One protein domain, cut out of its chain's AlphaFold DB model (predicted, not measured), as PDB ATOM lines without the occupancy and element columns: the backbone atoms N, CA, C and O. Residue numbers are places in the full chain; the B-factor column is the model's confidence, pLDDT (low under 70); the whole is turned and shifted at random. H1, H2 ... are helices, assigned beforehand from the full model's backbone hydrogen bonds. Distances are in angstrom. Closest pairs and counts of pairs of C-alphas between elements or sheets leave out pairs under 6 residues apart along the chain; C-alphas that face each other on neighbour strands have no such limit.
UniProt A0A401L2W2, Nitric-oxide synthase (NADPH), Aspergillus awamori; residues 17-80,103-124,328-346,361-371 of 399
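What this domain is: This is residues 17 to 80, 103 to 124, 328 to 346 and 361 to 371 of the 399 residues of the protein "Nitric-oxide synthase (NADPH)" of Aspergillus awamori (UniProt A0A401L2W2). Two helices, H2 and H3, meet near the end of H2 and the beginning of H3 as an L, while H1, H4 and H5 lie separately round a middle of chain with no named element, through which residues 361 to 371 run. The long stretch of residues 30 to 63 covers one side, and residues 58 to 65 stick out. The printed part has 116 residues with five named helices, H1 to H5 in chain order, and no named strand; it is all helix by class, though only 51 residues are in named elements. The whole is compact, with a radius of gyration of the C-alphas of 15.1 A and spans of 36 by 36 by 26 A.

Where its parts are: H2, the longest helix, is residues 64 to 80, 24.5 A from C-alpha 64 at (25.878, -122.935, 12.022) to C-alpha 80 at (21.379, -99.556, 6.232). H3 is residues 105 to 117, 18.1 A long. H1 is residues 19 to 29, 15.2 A long. H4 is residues 329 to 334, and H5 is residues 342 to 345, ending at C-alpha 345 at (-6.107, -106.629, 7.311).

How they stand to each other: H2 touches H3 with residues 74 to 78 alone, and H3 touches H2 with residues 106 to 111 alone. Their closest C-alphas, of Ile 78 and His 110, are 6.6 A apart, and their lines are about perpendicular at 87 degrees. H1, H4 and H5 touch no helix. Residues 33 to 34 pair antiparallel with residues 365 to 366. In H1, H2 and H3 every O i to N i+4 pair is within hydrogen-bond range, in H4 1 of 2; H5 is too short for such a pair.

The domain as a whole: The C-alphas farthest apart, of Lys 41 and Pro 105, are 42.9 A apart. The three cuts leave C-alpha gaps of 17.8 A from 80 to 103, 12.4 A from 124 to 328 and 11.5 A from 346 to 361. H1 to H2 is a long link of 34 residues. The mean pLDDT of the printed part is 72.1, with 46 residues under 70, among them 56 to 71 and 328 to 346.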
ATOM      1  N   ARG A  17       1.326-104.966 -12.290       54.19
ATOM      2  CA  ARG A  17       0.644-105.961 -11.443       54.19
ATOM      3  C   ARG A  17       0.995-107.417 -11.804       54.19
ATOM      4  O   ARG A  17       0.252-108.317 -11.429       54.19
ATOM      5  N   CYS A  18       2.061-107.669 -12.569       56.12
ATOM      6  CA  CYS A  18       2.505-109.020 -12.927       56.12
ATOM      7  C   CYS A  18       2.943-109.786 -11.663       56.12
ATOM      8  O   CYS A  18       3.973-109.427 -11.081       56.12
ATOM      9  N   PRO A  19       2.225-110.850 -11.242       65.50
ATOM     10  CA  PRO A  19       2.521-111.528  -9.979       65.50
ATOM     11  C   PRO A  19       3.909-112.173  -9.956       65.50
ATOM     12  O   PRO A  19       4.515-112.262  -8.896       65.50
ATOM     13  N   PHE A  20       4.438-112.574 -11.117       70.38
ATOM     14  CA  PHE A  20       5.768-113.178 -11.238       70.38
ATOM     15  C   PHE A  20       6.894-112.179 -10.939       70.38
ATOM     16  O   PHE A  20       7.773-112.481 -10.141       70.38
ATOM     17  N   VAL A  21       6.820-110.953 -11.474       75.00
ATOM     18  CA  VAL A  21       7.819-109.901 -11.196       75.00
ATOM     19  C   VAL A  21       7.733-109.432  -9.737       75.00
ATOM     20  O   VAL A  21       8.750-109.117  -9.118       75.00
ATOM     21  N   GLU A  22       6.529-109.396  -9.153       73.25
ATOM     22  CA  GLU A  22       6.361-109.130  -7.717       73.25
ATOM     23  C   GLU A  22       6.942-110.277  -6.867       73.25
ATOM     24  O   GLU A  22       7.653-110.014  -5.899       73.25
ATOM     25  N   TYR A  23       6.723-111.535  -7.262       77.31
ATOM     26  CA  TYR A  23       7.261-112.729  -6.601       77.31
ATOM     27  C   TYR A  23       8.797-112.798  -6.642       77.31
ATOM     28  O   TYR A  23       9.421-113.014  -5.604       77.31
ATOM     29  N   GLU A  24       9.423-112.536  -7.791       80.94
ATOM     30  CA  GLU A  24      10.885-112.467  -7.917       80.94
ATOM     31  C   GLU A  24      11.479-111.383  -7.011       80.94
ATOM     32  O   GLU A  24      12.416-111.654  -6.262       80.94
ATOM     33  N   ARG A  25      10.886-110.180  -6.988       79.94
ATOM     34  CA  ARG A  25      11.290-109.108  -6.058       79.94
ATOM     35  C   ARG A  25      11.103-109.512  -4.597       79.94
ATOM     36  O   ARG A  25      11.930-109.158  -3.758       79.94
ATOM     37  N   ILE A  26      10.037-110.242  -4.266       79.62
ATOM     38  CA  ILE A  26       9.819-110.761  -2.910       79.62
ATOM     39  C   ILE A  26      10.944-111.726  -2.525       79.62
ATOM     40  O   ILE A  26      11.499-111.560  -1.440       79.62
ATOM     41  N   LEU A  27      11.320-112.668  -3.394       78.56
ATOM     42  CA  LEU A  27      12.435-113.592  -3.154       78.56
ATOM     43  C   LEU A  27      13.784-112.866  -3.044       78.56
ATOM     44  O   LEU A  27      14.544-113.123  -2.113       78.56
ATOM     45  N   GLU A  28      14.051-111.915  -3.942       78.81
ATOM     46  CA  GLU A  28      15.274-111.103  -3.964       78.81
ATOM     47  C   GLU A  28      15.450-110.304  -2.662       78.81
ATOM     48  O   GLU A  28      16.534-110.276  -2.079       78.81
ATOM     49  N   LYS A  29      14.374-109.679  -2.156       75.81
ATOM     50  CA  LYS A  29      14.414-108.910  -0.900       75.81
ATOM     51  C   LYS A  29      14.264-109.767   0.361       75.81
ATOM     52  O   LYS A  29      14.575-109.278   1.444       75.81
ATOM     53  N   ASN A  30      13.779-111.005   0.253       75.19
ATOM     54  CA  ASN A  30      13.503-111.893   1.386       75.19
ATOM     55  C   ASN A  30      14.041-113.312   1.099       75.19
ATOM     56  O   ASN A  30      13.254-114.241   0.908       75.19
ATOM     57  N   PRO A  31      15.372-113.522   1.128       68.00
ATOM     58  CA  PRO A  31      15.998-114.797   0.751       68.00
ATOM     59  C   PRO A  31      15.685-115.966   1.705       68.00
ATOM     60  O   PRO A  31      16.085-117.100   1.451       68.00
ATOM     61  N   ILE A  32      15.007-115.700   2.828       75.12
ATOM     62  CA  ILE A  32      14.549-116.705   3.789       75.12
ATOM     63  C   ILE A  32      13.081-116.424   4.120       75.12
ATOM     64  O   ILE A  32      12.767-115.521   4.900       75.12
ATOM     65  N   LEU A  33      12.196-117.243   3.553       79.69
ATOM     66  CA  LEU A  33      10.769-117.272   3.862       79.69
ATOM     67  C   LEU A  33      10.432-118.503   4.716       79.69
ATOM     68  O   LEU A  33      10.998-119.582   4.539       79.69
ATOM     69  N   ALA A  34       9.506-118.336   5.653       80.31
ATOM     70  CA  ALA A  34       8.781-119.428   6.284       80.31
ATOM     71  C   ALA A  34       7.616-119.890   5.381       80.31
ATOM     72  O   ALA A  34       7.128-119.100   4.564       80.31
ATOM     73  N   PRO A  35       7.175-121.156   5.496       80.94
ATOM     74  CA  PRO A  35       6.091-121.672   4.674       80.94
ATOM     75  C   PRO A  35       4.758-121.011   5.039       80.94
ATOM     76  O   PRO A  35       4.531-120.596   6.176       80.94
ATOM     77  N   THR A  36       3.864-120.917   4.059       81.31
ATOM     78  CA  THR A  36       2.522-120.347   4.226       81.31
ATOM     79  C   THR A  36       1.453-121.404   4.494       81.31
ATOM     80  O   THR A  36       0.283-121.043   4.582       81.31
ATOM     81  N   GLY A  37       1.797-122.691   4.563       81.81
ATOM     82  CA  GLY A  37       0.844-123.808   4.605       81.81
ATOM     83  C   GLY A  37       0.056-124.049   3.324       81.81
ATOM     84  O   GLY A  37      -0.545-125.111   3.166       81.81
ATOM     85  N   CYS A  38       0.061-123.102   2.389       84.19
ATOM     86  CA  CYS A  38      -0.498-123.312   1.068       84.19
ATOM     87  C   CYS A  38       0.415-124.232   0.247       84.19
ATOM     88  O   CYS A  38       1.640-124.101   0.276       84.19
ATOM     89  N   THR A  39      -0.198-125.119  -0.526       84.12
ATOM     90  CA  THR A  39       0.452-125.900  -1.581       84.12
ATOM     91  C   THR A  39      -0.101-125.475  -2.943       84.12
ATOM     92  O   THR A  39      -1.035-124.678  -3.027       84.12
ATOM     93  N   ASP A  40       0.449-126.039  -4.015       82.06
ATOM     94  CA  ASP A  40      -0.107-125.970  -5.373       82.06
ATOM     95  C   ASP A  40      -1.571-126.449  -5.455       82.06
ATOM     96  O   ASP A  40      -2.331-125.980  -6.299       82.06
ATOM     97  N   LYS A  41      -1.973-127.367  -4.566       87.50
ATOM     98  CA  LYS A  41      -3.296-128.015  -4.552       87.50
ATOM     99  C   LYS A  41      -4.250-127.504  -3.473       87.50
ATOM    100  O   LYS A  41      -5.437-127.812  -3.541       87.50
ATOM    101  N   PHE A  42      -3.768-126.783  -2.458       86.31
ATOM    102  CA  PHE A  42      -4.601-126.377  -1.324       86.31
ATOM    103  C   PHE A  42      -4.182-125.034  -0.725       86.31
ATOM    104  O   PHE A  42      -3.045-124.854  -0.293       86.31
ATOM    105  N   CYS A  43      -5.126-124.095  -0.635       85.62
ATOM    106  CA  CYS A  43      -4.912-122.792  -0.014       85.62
ATOM    107  C   CYS A  43      -5.379-122.802   1.450       85.62
ATOM    108  O   CYS A  43      -6.546-123.062   1.733       85.62
ATOM    109  N   GLN A  44      -4.481-122.469   2.382       87.12
ATOM    110  CA  GLN A  44      -4.798-122.341   3.811       87.12
ATOM    111  C   GLN A  44      -5.122-120.908   4.255       87.12
ATOM    112  O   GLN A  44      -5.369-120.699   5.437       87.12
ATOM    113  N   ALA A  45      -5.147-119.923   3.349       80.62
ATOM    114  CA  ALA A  45      -5.223-118.505   3.716       80.62
ATOM    115  C   ALA A  45      -6.455-118.122   4.563       80.62
ATOM    116  O   ALA A  45      -6.341-117.252   5.415       80.62
ATOM    117  N   GLY A  46      -7.598-118.794   4.381       79.81
ATOM    118  CA  GLY A  46      -8.800-118.581   5.199       79.81
ATOM    119  C   GLY A  46      -8.778-119.252   6.583       79.81
ATOM    120  O   GLY A  46      -9.762-119.169   7.312       79.81
ATOM    121  N   ARG A  47      -7.702-119.958   6.967       81.75
ATOM    122  CA  ARG A  47      -7.592-120.602   8.285       81.75
ATOM    123  C   ARG A  47      -7.014-119.638   9.319       81.75
ATOM    124  O   ARG A  47      -5.942-119.070   9.129       81.75
ATOM    125  N   LEU A  48      -7.657-119.559  10.486       78.44
ATOM    126  CA  LEU A  48      -7.163-118.797  11.643       78.44
ATOM    127  C   LEU A  48      -5.724-119.198  12.045       78.44
ATOM    128  O   LEU A  48      -4.905-118.339  12.392       78.44
ATOM    129  N   ILE A  49      -5.444-120.506  11.971       78.75
ATOM    130  CA  ILE A  49      -4.173-121.177  12.276       78.75
ATOM    131  C   ILE A  49      -3.852-122.116  11.106       78.75
ATOM    132  O   ILE A  49      -4.681-122.956  10.747       78.75
ATOM    133  N   HIS A  50      -2.665-121.988  10.513       81.56
ATOM    134  CA  HIS A  50      -2.242-122.855   9.405       81.56
ATOM    135  C   HIS A  50      -1.579-124.128   9.969       81.56
ATOM    136  O   HIS A  50      -0.967-124.089  11.039       81.56
ATOM    137  N   SER A  51      -1.689-125.266   9.276       78.31
ATOM    138  CA  SER A  51      -1.256-126.572   9.814       78.31
ATOM    139  C   SER A  51       0.246-126.672  10.120       78.31
ATOM    140  O   SER A  51       0.645-127.429  11.000       78.31
ATOM    141  N   ASP A  52       1.070-125.918   9.396       74.38
ATOM    142  CA  ASP A  52       2.535-125.873   9.463       74.38
ATOM    143  C   ASP A  52       3.074-124.507   9.941       74.38
ATOM    144  O   ASP A  52       4.281-124.256   9.844       74.38
ATOM    145  N   GLU A  53       2.195-123.630  10.453       75.62
ATOM    146  CA  GLU A  53       2.555-122.290  10.934       75.62
ATOM    147  C   GLU A  53       3.712-122.399  11.943       75.62
ATOM    148  O   GLU A  53       3.581-123.142  12.922       75.62
ATOM    149  N   PRO A  54       4.853-121.709  11.739       74.06
ATOM    150  CA  PRO A  54       5.986-121.805  12.653       74.06
ATOM    151  C   PRO A  54       5.592-121.409  14.079       74.06
ATOM    152  O   PRO A  54       4.989-120.357  14.296       74.06
ATOM    153  N   LYS A  55       5.966-122.234  15.063       73.88
ATOM    154  CA  LYS A  55       5.664-122.000  16.483       73.88
ATOM    155  C   LYS A  55       6.934-121.896  17.320       73.88
ATOM    156  O   LYS A  55       7.913-122.593  17.060       73.88
ATOM    157  N   VAL A  56       6.905-121.047  18.344       69.69
ATOM    158  CA  VAL A  56       7.971-120.973  19.358       69.69
ATOM    159  C   VAL A  56       7.909-122.223  20.244       69.69
ATOM    160  O   VAL A  56       6.818-122.710  20.553       69.69
ATOM    161  N   GLY A  57       9.068-122.771  20.615       58.84
ATOM    162  CA  GLY A  57       9.178-124.049  21.333       58.84
ATOM    163  C   GLY A  57       9.073-125.296  20.440       58.84
ATOM    164  O   GLY A  57       9.002-126.411  20.950       58.84
ATOM    165  N   ASP A  58       9.051-125.129  19.115       56.22
ATOM    166  CA  ASP A  58       9.277-126.208  18.151       56.22
ATOM    167  C   ASP A  58      10.793-126.303  17.883       56.22
ATOM    168  O   ASP A  58      11.370-125.362  17.338       56.22
ATOM    169  N   ASN A  59      11.449-127.393  18.314       46.22
ATOM    170  CA  ASN A  59      12.920-127.526  18.402       46.22
ATOM    171  C   ASN A  59      13.632-127.585  17.032       46.22
ATOM    172  O   ASN A  59      14.234-128.589  16.651       46.22
ATOM    173  N   ARG A  60      13.604-126.484  16.281       47.81
ATOM    174  CA  ARG A  60      14.368-126.306  15.045       47.81
ATOM    175  C   ARG A  60      15.769-125.812  15.386       47.81
ATOM    176  O   ARG A  60      16.017-124.609  15.411       47.81
ATOM    177  N   VAL A  61      16.671-126.763  15.628       46.28
ATOM    178  CA  VAL A  61      18.114-126.512  15.745       46.28
ATOM    179  C   VAL A  61      18.576-125.706  14.525       46.28
ATOM    180  O   VAL A  61      18.383-126.123  13.380       46.28
ATOM    181  N   TYR A  62      19.156-124.529  14.761       49.59
ATOM    182  CA  TYR A  62      19.804-123.760  13.703       49.59
ATOM    183  C   TYR A  62      21.137-124.427  13.366       49.59
ATOM    184  O   TYR A  62      21.956-124.657  14.251       49.59
ATOM    185  N   THR A  63      21.373-124.719  12.087       57.78
ATOM    186  CA  THR A  63      22.716-125.081  11.624       57.78
ATOM    187  C   THR A  63      23.605-123.838  11.615       57.78
ATOM    188  O   THR A  63      23.134-122.738  11.318       57.78
ATOM    189  N   GLU A  64      24.890-124.017  11.914       59.16
ATOM    190  CA  GLU A  64      25.878-122.935  12.022       59.16
ATOM    191  C   GLU A  64      25.929-122.046  10.765       59.16
ATOM    192  O   GLU A  64      25.838-120.824  10.867       59.16
ATOM    193  N   ASP A  65      25.933-122.649   9.573       66.12
ATOM    194  CA  ASP A  65      25.846-121.950   8.279       66.12
ATOM    195  C   ASP A  65      24.613-121.027   8.172       66.12
ATOM    196  O   ASP A  65      24.724-119.841   7.841       66.12
ATOM    197  N   ARG A  66      23.423-121.533   8.530       59.75
ATOM    198  CA  ARG A  66      22.177-120.745   8.501       59.75
ATOM    199  C   ARG A  66      22.212-119.596   9.501       59.75
ATOM    200  O   ARG A  66      21.641-118.539   9.227       59.75
ATOM    201  N   TYR A  67      22.856-119.806  10.646       64.06
ATOM    202  CA  TYR A  67      23.065-118.779  11.653       64.06
ATOM    203  C   TYR A  67      24.021-117.682  11.146       64.06
ATOM    204  O   TYR A  67      23.632-116.512  11.130       64.06
ATOM    205  N   LEU A  68      25.208-118.038  10.639       66.62
ATOM    206  CA  LEU A  68      26.195-117.084  10.116       66.62
ATOM    207  C   LEU A  68      25.619-116.238   8.974       66.62
ATOM    208  O   LEU A  68      25.717-115.008   8.997       66.62
ATOM    209  N   LYS A  69      24.931-116.877   8.018       67.94
ATOM    210  CA  LYS A  69      24.255-116.184   6.913       67.94
ATOM    211  C   LYS A  69      23.201-115.191   7.413       67.94
ATOM    212  O   LYS A  69      23.100-114.086   6.878       67.94
ATOM    213  N   ARG A  70      22.432-115.547   8.452       65.19
ATOM    214  CA  ARG A  70      21.420-114.646   9.027       65.19
ATOM    215  C   ARG A  70      22.045-113.492   9.814       65.19
ATOM    216  O   ARG A  70      21.546-112.377   9.691       65.19
ATOM    217  N   ARG A  71      23.121-113.727  10.573       69.50
ATOM    218  CA  ARG A  71      23.849-112.682  11.313       69.50
ATOM    219  C   ARG A  71      24.368-111.594  10.372       69.50
ATOM    220  O   ARG A  71      24.076-110.423  10.588       69.50
ATOM    221  N   SER A  72      25.072-111.974   9.306       75.75
ATOM    222  CA  SER A  72      25.611-111.015   8.329       75.75
ATOM    223  C   SER A  72      24.507-110.169   7.687       75.75
ATOM    224  O   SER A  72      24.643-108.951   7.598       75.75
ATOM    225  N   GLN A  73      23.376-110.791   7.327       68.12
ATOM    226  CA  GLN A  73      22.208-110.080   6.799       68.12
ATOM    227  C   GLN A  73      21.629-109.076   7.816       68.12
ATOM    228  O   GLN A  73      21.324-107.944   7.452       68.12
ATOM    229  N   VAL A  74      21.489-109.465   9.089       67.12
ATOM    230  CA  VAL A  74      20.983-108.578  10.155       67.12
ATOM    231  C   VAL A  74      21.894-107.365  10.340       67.12
ATOM    232  O   VAL A  74      21.396-106.243  10.374       67.12
ATOM    233  N   LEU A  75      23.213-107.561  10.392       72.69
ATOM    234  CA  LEU A  75      24.181-106.467  10.531       72.69
ATOM    235  C   LEU A  75      24.154-105.501   9.333       72.69
ATOM    236  O   LEU A  75      24.250-104.288   9.515       72.69
ATOM    237  N   GLU A  76      23.963-106.013   8.115       73.12
ATOM    238  CA  GLU A  76      23.799-105.184   6.917       73.12
ATOM    239  C   GLU A  76      22.487-104.376   6.944       73.12
ATOM    240  O   GLU A  76      22.474-103.183   6.634       73.12
ATOM    241  N   GLU A  77      21.378-104.992   7.364       65.19
ATOM    242  CA  GLU A  77      20.078-104.326   7.522       65.19
ATOM    243  C   GLU A  77      20.103-103.250   8.631       65.19
ATOM    244  O   GLU A  77      19.502-102.183   8.461       65.19
ATOM    245  N   ILE A  78      20.832-103.488   9.730       64.94
ATOM    246  CA  ILE A  78      21.099-102.493  10.785       64.94
ATOM    247  C   ILE A  78      21.918-101.339  10.211       64.94
ATOM    248  O   ILE A  78      21.490-100.194  10.291       64.94
ATOM    249  N   SER A  79      23.053-101.619   9.563       65.62
ATOM    250  CA  SER A  79      23.920-100.597   8.956       65.62
ATOM    251  C   SER A  79      23.154 -99.681   7.988       65.62
ATOM    252  O   SER A  79      23.298 -98.460   8.019       65.62
ATOM    253  N   ARG A  80      22.247-100.261   7.192       62.75
ATOM    254  CA  ARG A  80      21.379 -99.556   6.232       62.75
ATOM    255  C   ARG A  80      20.288 -98.690   6.880       62.75
ATOM    256  O   ARG A  80      19.741 -97.811   6.216       62.75
ATOM    257  N   GLN A 103      22.402-111.515  21.144       77.06
ATOM    258  CA  GLN A 103      22.083-110.300  20.386       77.06
ATOM    259  C   GLN A 103      22.445-109.035  21.168       77.06
ATOM    260  O   GLN A 103      22.095-108.935  22.351       77.06
ATOM    261  N   SER A 104      23.052-108.050  20.508       80.94
ATOM    262  CA  SER A 104      23.165-106.702  21.073       80.94
ATOM    263  C   SER A 104      21.774-106.046  21.216       80.94
ATOM    264  O   SER A 104      20.812-106.491  20.575       80.94
ATOM    265  N   PRO A 105      21.621-104.985  22.031       83.31
ATOM    266  CA  PRO A 105      20.373-104.221  22.100       83.31
ATOM    267  C   PRO A 105      19.939-103.651  20.738       83.31
ATOM    268  O   PRO A 105      18.750-103.588  20.435       83.31
ATOM    269  N   GLU A 106      20.885-103.283  19.872       81.62
ATOM    270  CA  GLU A 106      20.624-102.814  18.506       81.62
ATOM    271  C   GLU A 106      20.115-103.957  17.617       81.62
ATOM    272  O   GLU A 106      19.123-103.784  16.906       81.62
ATOM    273  N   GLU A 107      20.744-105.137  17.693       81.69
ATOM    274  CA  GLU A 107      20.313-106.339  16.968       81.69
ATOM    275  C   GLU A 107      18.922-106.813  17.407       81.69
ATOM    276  O   GLU A 107      18.110-107.201  16.561       81.69
ATOM    277  N   LEU A 108      18.621-106.753  18.709       86.62
ATOM    278  CA  LEU A 108      17.284-107.021  19.239       86.62
ATOM    279  C   LEU A 108      16.265-106.005  18.738       86.62
ATOM    280  O   LEU A 108      15.246-106.398  18.178       86.62
ATOM    281  N   ARG A 109      16.533-104.705  18.913       87.31
ATOM    282  CA  ARG A 109      15.616-103.623  18.531       87.31
ATOM    283  C   ARG A 109      15.298-103.687  17.044       87.31
ATOM    284  O   ARG A 109      14.135-103.618  16.660       87.31
ATOM    285  N   HIS A 110      16.309-103.877  16.202       85.06
ATOM    286  CA  HIS A 110      16.132-104.054  14.763       85.06
ATOM    287  C   HIS A 110      15.345-105.326  14.427       85.06
ATOM    288  O   HIS A 110      14.397-105.271  13.642       85.06
ATOM    289  N   GLY A 111      15.676-106.461  15.051       86.69
ATOM    290  CA  GLY A 111      14.961-107.723  14.856       86.69
ATOM    291  C   GLY A 111      13.482-107.644  15.251       86.69
ATOM    292  O   GLY A 111      12.618-108.083  14.495       86.69
ATOM    293  N   LEU A 112      13.187-107.023  16.391       89.44
ATOM    294  CA  LEU A 112      11.849-106.759  16.917       89.44
ATOM    295  C   LEU A 112      11.046-105.838  15.980       89.44
ATOM    296  O   LEU A 112       9.934-106.179  15.569       89.44
ATOM    297  N   ARG A 113      11.643-104.716  15.557       88.00
ATOM    298  CA  ARG A 113      11.064-103.781  14.574       88.00
ATOM    299  C   ARG A 113      10.751-104.475  13.248       88.00
ATOM    300  O   ARG A 113       9.658-104.304  12.707       88.00
ATOM    301  N   LEU A 114      11.666-105.297  12.730       86.88
ATOM    302  CA  LEU A 114      11.414-106.083  11.521       86.88
ATOM    303  C   LEU A 114      10.338-107.154  11.726       86.88
ATOM    304  O   LEU A 114       9.523-107.342  10.829       86.88
ATOM    305  N   ALA A 115      10.277-107.822  12.879       89.31
ATOM    306  CA  ALA A 115       9.244-108.821  13.155       89.31
ATOM    307  C   ALA A 115       7.838-108.194  13.155       89.31
ATOM    308  O   ALA A 115       6.909-108.773  12.585       89.31
ATOM    309  N   TRP A 116       7.691-106.979  13.699       86.56
ATOM    310  CA  TRP A 116       6.439-106.225  13.603       86.56
ATOM    311  C   TRP A 116       6.144-105.771  12.165       86.56
ATOM    312  O   TRP A 116       5.047-106.018  11.667       86.56
ATOM    313  N   ARG A 117       7.128-105.219  11.437       83.44
ATOM    314  CA  ARG A 117       6.981-104.877  10.004       83.44
ATOM    315  C   ARG A 117       6.490-106.070   9.169       83.44
ATOM    316  O   ARG A 117       5.639-105.909   8.297       83.44
ATOM    317  N   ASN A 118       7.025-107.253   9.459       85.81
ATOM    318  CA  ASN A 118       6.737-108.521   8.792       85.81
ATOM    319  C   ASN A 118       5.431-109.186   9.275       85.81
ATOM    320  O   ASN A 118       5.057-110.249   8.772       85.81
ATOM    321  N   SER A 119       4.723-108.600  10.246       86.12
ATOM    322  CA  SER A 119       3.496-109.171  10.807       86.12
ATOM    323  C   SER A 119       2.313-108.982   9.856       86.12
ATOM    324  O   SER A 119       1.615-107.971   9.884       86.12
ATOM    325  N   ARG A 120       2.066-110.001   9.022       79.88
ATOM    326  CA  ARG A 120       1.040-110.017   7.958       79.88
ATOM    327  C   ARG A 120      -0.402-109.742   8.402       79.88
ATOM    328  O   ARG A 120      -1.224-109.395   7.560       79.88
ATOM    329  N   LYS A 121      -0.685-109.913   9.697       80.31
ATOM    330  CA  LYS A 121      -1.995-109.727  10.344       80.31
ATOM    331  C   LYS A 121      -2.135-108.376  11.071       80.31
ATOM    332  O   LYS A 121      -3.173-108.127  11.655       80.31
ATOM    333  N   CYS A 122      -1.106-107.519  11.077       78.44
ATOM    334  CA  CYS A 122      -1.132-106.243  11.797       78.44
ATOM    335  C   CYS A 122      -1.248-105.053  10.835       78.44
ATOM    336  O   CYS A 122      -0.333-104.799  10.050       78.44
ATOM    337  N   ILE A 123      -2.334-104.283  10.941       70.44
ATOM    338  CA  ILE A 123      -2.551-103.070  10.136       70.44
ATOM    339  C   ILE A 123      -1.589-101.927  10.519       70.44
ATOM    340  O   ILE A 123      -1.055-101.240   9.649       70.44
ATOM    341  N   MET A 124      -1.247-101.793  11.807       71.06
ATOM    342  CA  MET A 124      -0.389-100.717  12.341       71.06
ATOM    343  C   MET A 124       1.119-100.893  12.086       71.06
ATOM    344  O   MET A 124       1.921-100.042  12.470       71.06
ATOM    345  N   ASP A 328      -2.668 -97.179   2.062       46.56
ATOM    346  CA  ASP A 328      -2.246 -96.937   0.653       46.56
ATOM    347  C   ASP A 328      -0.903 -96.184   0.486       46.56
ATOM    348  O   ASP A 328      -0.235 -96.297  -0.545       46.56
ATOM    349  N   GLU A 329      -0.452 -95.451   1.509       49.50
ATOM    350  CA  GLU A 329       0.755 -94.612   1.448       49.50
ATOM    351  C   GLU A 329       2.060 -95.415   1.249       49.50
ATOM    352  O   GLU A 329       3.023 -94.924   0.647       49.50
ATOM    353  N   HIS A 330       2.122 -96.664   1.731       52.53
ATOM    354  CA  HIS A 330       3.359 -97.456   1.680       52.53
ATOM    355  C   HIS A 330       3.714 -97.889   0.252       52.53
ATOM    356  O   HIS A 330       4.884 -97.830  -0.145       52.53
ATOM    357  N   ALA A 331       2.709 -98.297  -0.529       51.56
ATOM    358  CA  ALA A 331       2.895 -98.786  -1.893       51.56
ATOM    359  C   ALA A 331       3.515 -97.706  -2.794       51.56
ATOM    360  O   ALA A 331       4.491 -97.975  -3.503       51.56
ATOM    361  N   ALA A 332       3.021 -96.466  -2.679       57.12
ATOM    362  CA  ALA A 332       3.503 -95.311  -3.435       57.12
ATOM    363  C   ALA A 332       4.993 -94.995  -3.191       57.12
ATOM    364  O   ALA A 332       5.686 -94.548  -4.101       57.12
ATOM    365  N   LYS A 333       5.511 -95.249  -1.980       55.97
ATOM    366  CA  LYS A 333       6.887 -94.883  -1.589       55.97
ATOM    367  C   LYS A 333       7.938 -95.973  -1.824       55.97
ATOM    368  O   LYS A 333       9.129 -95.668  -1.716       55.97
ATOM    369  N   LYS A 334       7.549 -97.240  -2.041       58.59
ATOM    370  CA  LYS A 334       8.487 -98.390  -2.020       58.59
ATOM    371  C   LYS A 334       8.411 -99.357  -3.206       58.59
ATOM    372  O   LYS A 334       9.327-100.164  -3.348       58.59
ATOM    373  N   GLY A 335       7.401 -99.271  -4.077       55.97
ATOM    374  CA  GLY A 335       7.376-100.014  -5.350       55.97
ATOM    375  C   GLY A 335       7.118-101.528  -5.250       55.97
ATOM    376  O   GLY A 335       7.297-102.242  -6.239       55.97
ATOM    377  N   TYR A 336       6.708-102.018  -4.077       54.47
ATOM    378  CA  TYR A 336       6.166-103.361  -3.837       54.47
ATOM    379  C   TYR A 336       5.228-103.331  -2.618       54.47
ATOM    380  O   TYR A 336       5.270-102.389  -1.821       54.47
ATOM    381  N   ARG A 337       4.370-104.348  -2.475       61.78
ATOM    382  CA  ARG A 337       3.390-104.452  -1.381       61.78
ATOM    383  C   ARG A 337       3.954-105.252  -0.202       61.78
ATOM    384  O   ARG A 337       4.705-106.202  -0.398       61.78
ATOM    385  N   LEU A 338       3.589-104.878   1.028       56.47
ATOM    386  CA  LEU A 338       3.963-105.635   2.230       56.47
ATOM    387  C   LEU A 338       3.138-106.925   2.352       56.47
ATOM    388  O   LEU A 338       1.950-106.952   2.020       56.47
ATOM    389  N   ASN A 339       3.758-107.969   2.904       57.47
ATOM    390  CA  ASN A 339       3.171-109.298   3.050       57.47
ATOM    391  C   ASN A 339       1.839-109.267   3.805       57.47
ATOM    392  O   ASN A 339       1.809-108.930   4.980       57.47
ATOM    393  N   SER A 340       0.722-109.572   3.162       57.59
ATOM    394  CA  SER A 340      -0.604-109.237   3.698       57.59
ATOM    395  C   SER A 340      -1.475-110.475   3.859       57.59
ATOM    396  O   SER A 340      -1.516-111.330   2.978       57.59
ATOM    397  N   ASP A 341      -2.174-110.574   4.989       62.62
ATOM    398  CA  ASP A 341      -3.279-111.513   5.157       62.62
ATOM    399  C   ASP A 341      -4.603-110.744   4.992       62.62
ATOM    400  O   ASP A 341      -5.005-110.026   5.911       62.62
ATOM    401  N   PRO A 342      -5.266-110.811   3.820       55.31
ATOM    402  CA  PRO A 342      -6.445-109.993   3.544       55.31
ATOM    403  C   PRO A 342      -7.638-110.331   4.448       55.31
ATOM    404  O   PRO A 342      -8.486-109.464   4.641       55.31
ATOM    405  N   TYR A 343      -7.675-111.529   5.047       61.31
ATOM    406  CA  TYR A 343      -8.695-111.932   6.025       61.31
ATOM    407  C   TYR A 343      -8.513-111.282   7.407       61.31
ATOM    408  O   TYR A 343      -9.416-111.355   8.229       61.31
ATOM    409  N   TRP A 344      -7.348-110.677   7.670       62.69
ATOM    410  CA  TRP A 344      -7.023-110.001   8.935       62.69
ATOM    411  C   TRP A 344      -6.787-108.497   8.773       62.69
ATOM    412  O   TRP A 344      -6.982-107.741   9.714       62.69
ATOM    413  N   LEU A 345      -6.326-108.052   7.598       57.88
ATOM    414  CA  LEU A 345      -6.107-106.629   7.311       57.88
ATOM    415  C   LEU A 345      -7.354-105.922   6.778       57.88
ATOM    416  O   LEU A 345      -7.429-104.698   6.860       57.88
ATOM    417  N   SER A 346      -8.316-106.669   6.228       59.69
ATOM    418  CA  SER A 346      -9.661-106.130   6.046       59.69
ATOM    419  C   SER A 346     -10.323-106.087   7.417       59.69
ATOM    420  O   SER A 346     -10.424-107.143   8.044       59.69
ATOM    421  N   ALA A 361      -3.195-109.707  -2.862       67.38
ATOM    422  CA  ALA A 361      -2.098-109.172  -2.071       67.38
ATOM    423  C   ALA A 361      -1.175-110.326  -1.635       67.38
ATOM    424  O   ALA A 361      -1.677-111.367  -1.203       67.38
ATOM    425  N   PRO A 362       0.156-110.205  -1.792       71.69
ATOM    426  CA  PRO A 362       1.048-111.344  -1.620       71.69
ATOM    427  C   PRO A 362       1.146-111.740  -0.140       71.69
ATOM    428  O   PRO A 362       1.656-110.989   0.689       71.69
ATOM    429  N   ASN A 363       0.691-112.947   0.194       78.06
ATOM    430  CA  ASN A 363       0.819-113.524   1.532       78.06
ATOM    431  C   ASN A 363       2.102-114.370   1.605       78.06
ATOM    432  O   ASN A 363       2.159-115.469   1.060       78.06
ATOM    433  N   TYR A 364       3.136-113.846   2.264       82.12
ATOM    434  CA  TYR A 364       4.418-114.520   2.500       82.12
ATOM    435  C   TYR A 364       4.918-114.256   3.930       82.12
ATOM    436  O   TYR A 364       4.435-113.351   4.613       82.12
ATOM    437  N   GLN A 365       5.866-115.058   4.418       80.62
ATOM    438  CA  GLN A 365       6.335-114.990   5.810       80.62
ATOM    439  C   GLN A 365       7.856-114.757   5.876       80.62
ATOM    440  O   GLN A 365       8.621-115.711   6.005       80.62
ATOM    441  N   PRO A 366       8.326-113.504   5.745       82.06
ATOM    442  CA  PRO A 366       9.743-113.178   5.861       82.06
ATOM    443  C   PRO A 366      10.216-113.235   7.319       82.06
ATOM    444  O   PRO A 366       9.439-113.012   8.247       82.06
ATOM    445  N   LYS A 367      11.506-113.530   7.528       79.94
ATOM    446  CA  LYS A 367      12.134-113.535   8.861       79.94
ATOM    447  C   LYS A 367      12.838-112.200   9.168       79.94
ATOM    448  O   LYS A 367      13.414-111.612   8.255       79.94
ATOM    449  N   PRO A 368      12.856-111.736  10.433       82.19
ATOM    450  CA  PRO A 368      12.263-112.351  11.622       82.19
ATOM    451  C   PRO A 368      10.738-112.175  11.623       82.19
ATOM    452  O   PRO A 368      10.202-111.379  10.857       82.19
ATOM    453  N   MET A 369      10.036-112.944  12.449       82.56
ATOM    454  CA  MET A 369       8.573-112.994  12.465       82.56
ATOM    455  C   MET A 369       8.060-113.246  13.882       82.56
ATOM    456  O   MET A 369       8.740-113.897  14.675       82.56
ATOM    457  N   ILE A 370       6.856-112.758  14.175       85.44
ATOM    458  CA  ILE A 370       6.118-113.104  15.391       85.44
ATOM    459  C   ILE A 370       5.419-114.448  15.149       85.44
ATOM    460  O   ILE A 370       4.746-114.628  14.133       85.44
ATOM    461  N   CYS A 371       5.590-115.388  16.076       79.38
ATOM    462  CA  CYS A 371       5.046-116.745  16.004       79.38
ATOM    463  C   CYS A 371       4.151-117.026  17.213       79.38
ATOM    464  O   CYS A 371       4.414-116.538  18.311       79.38
TER     465      CYS A 371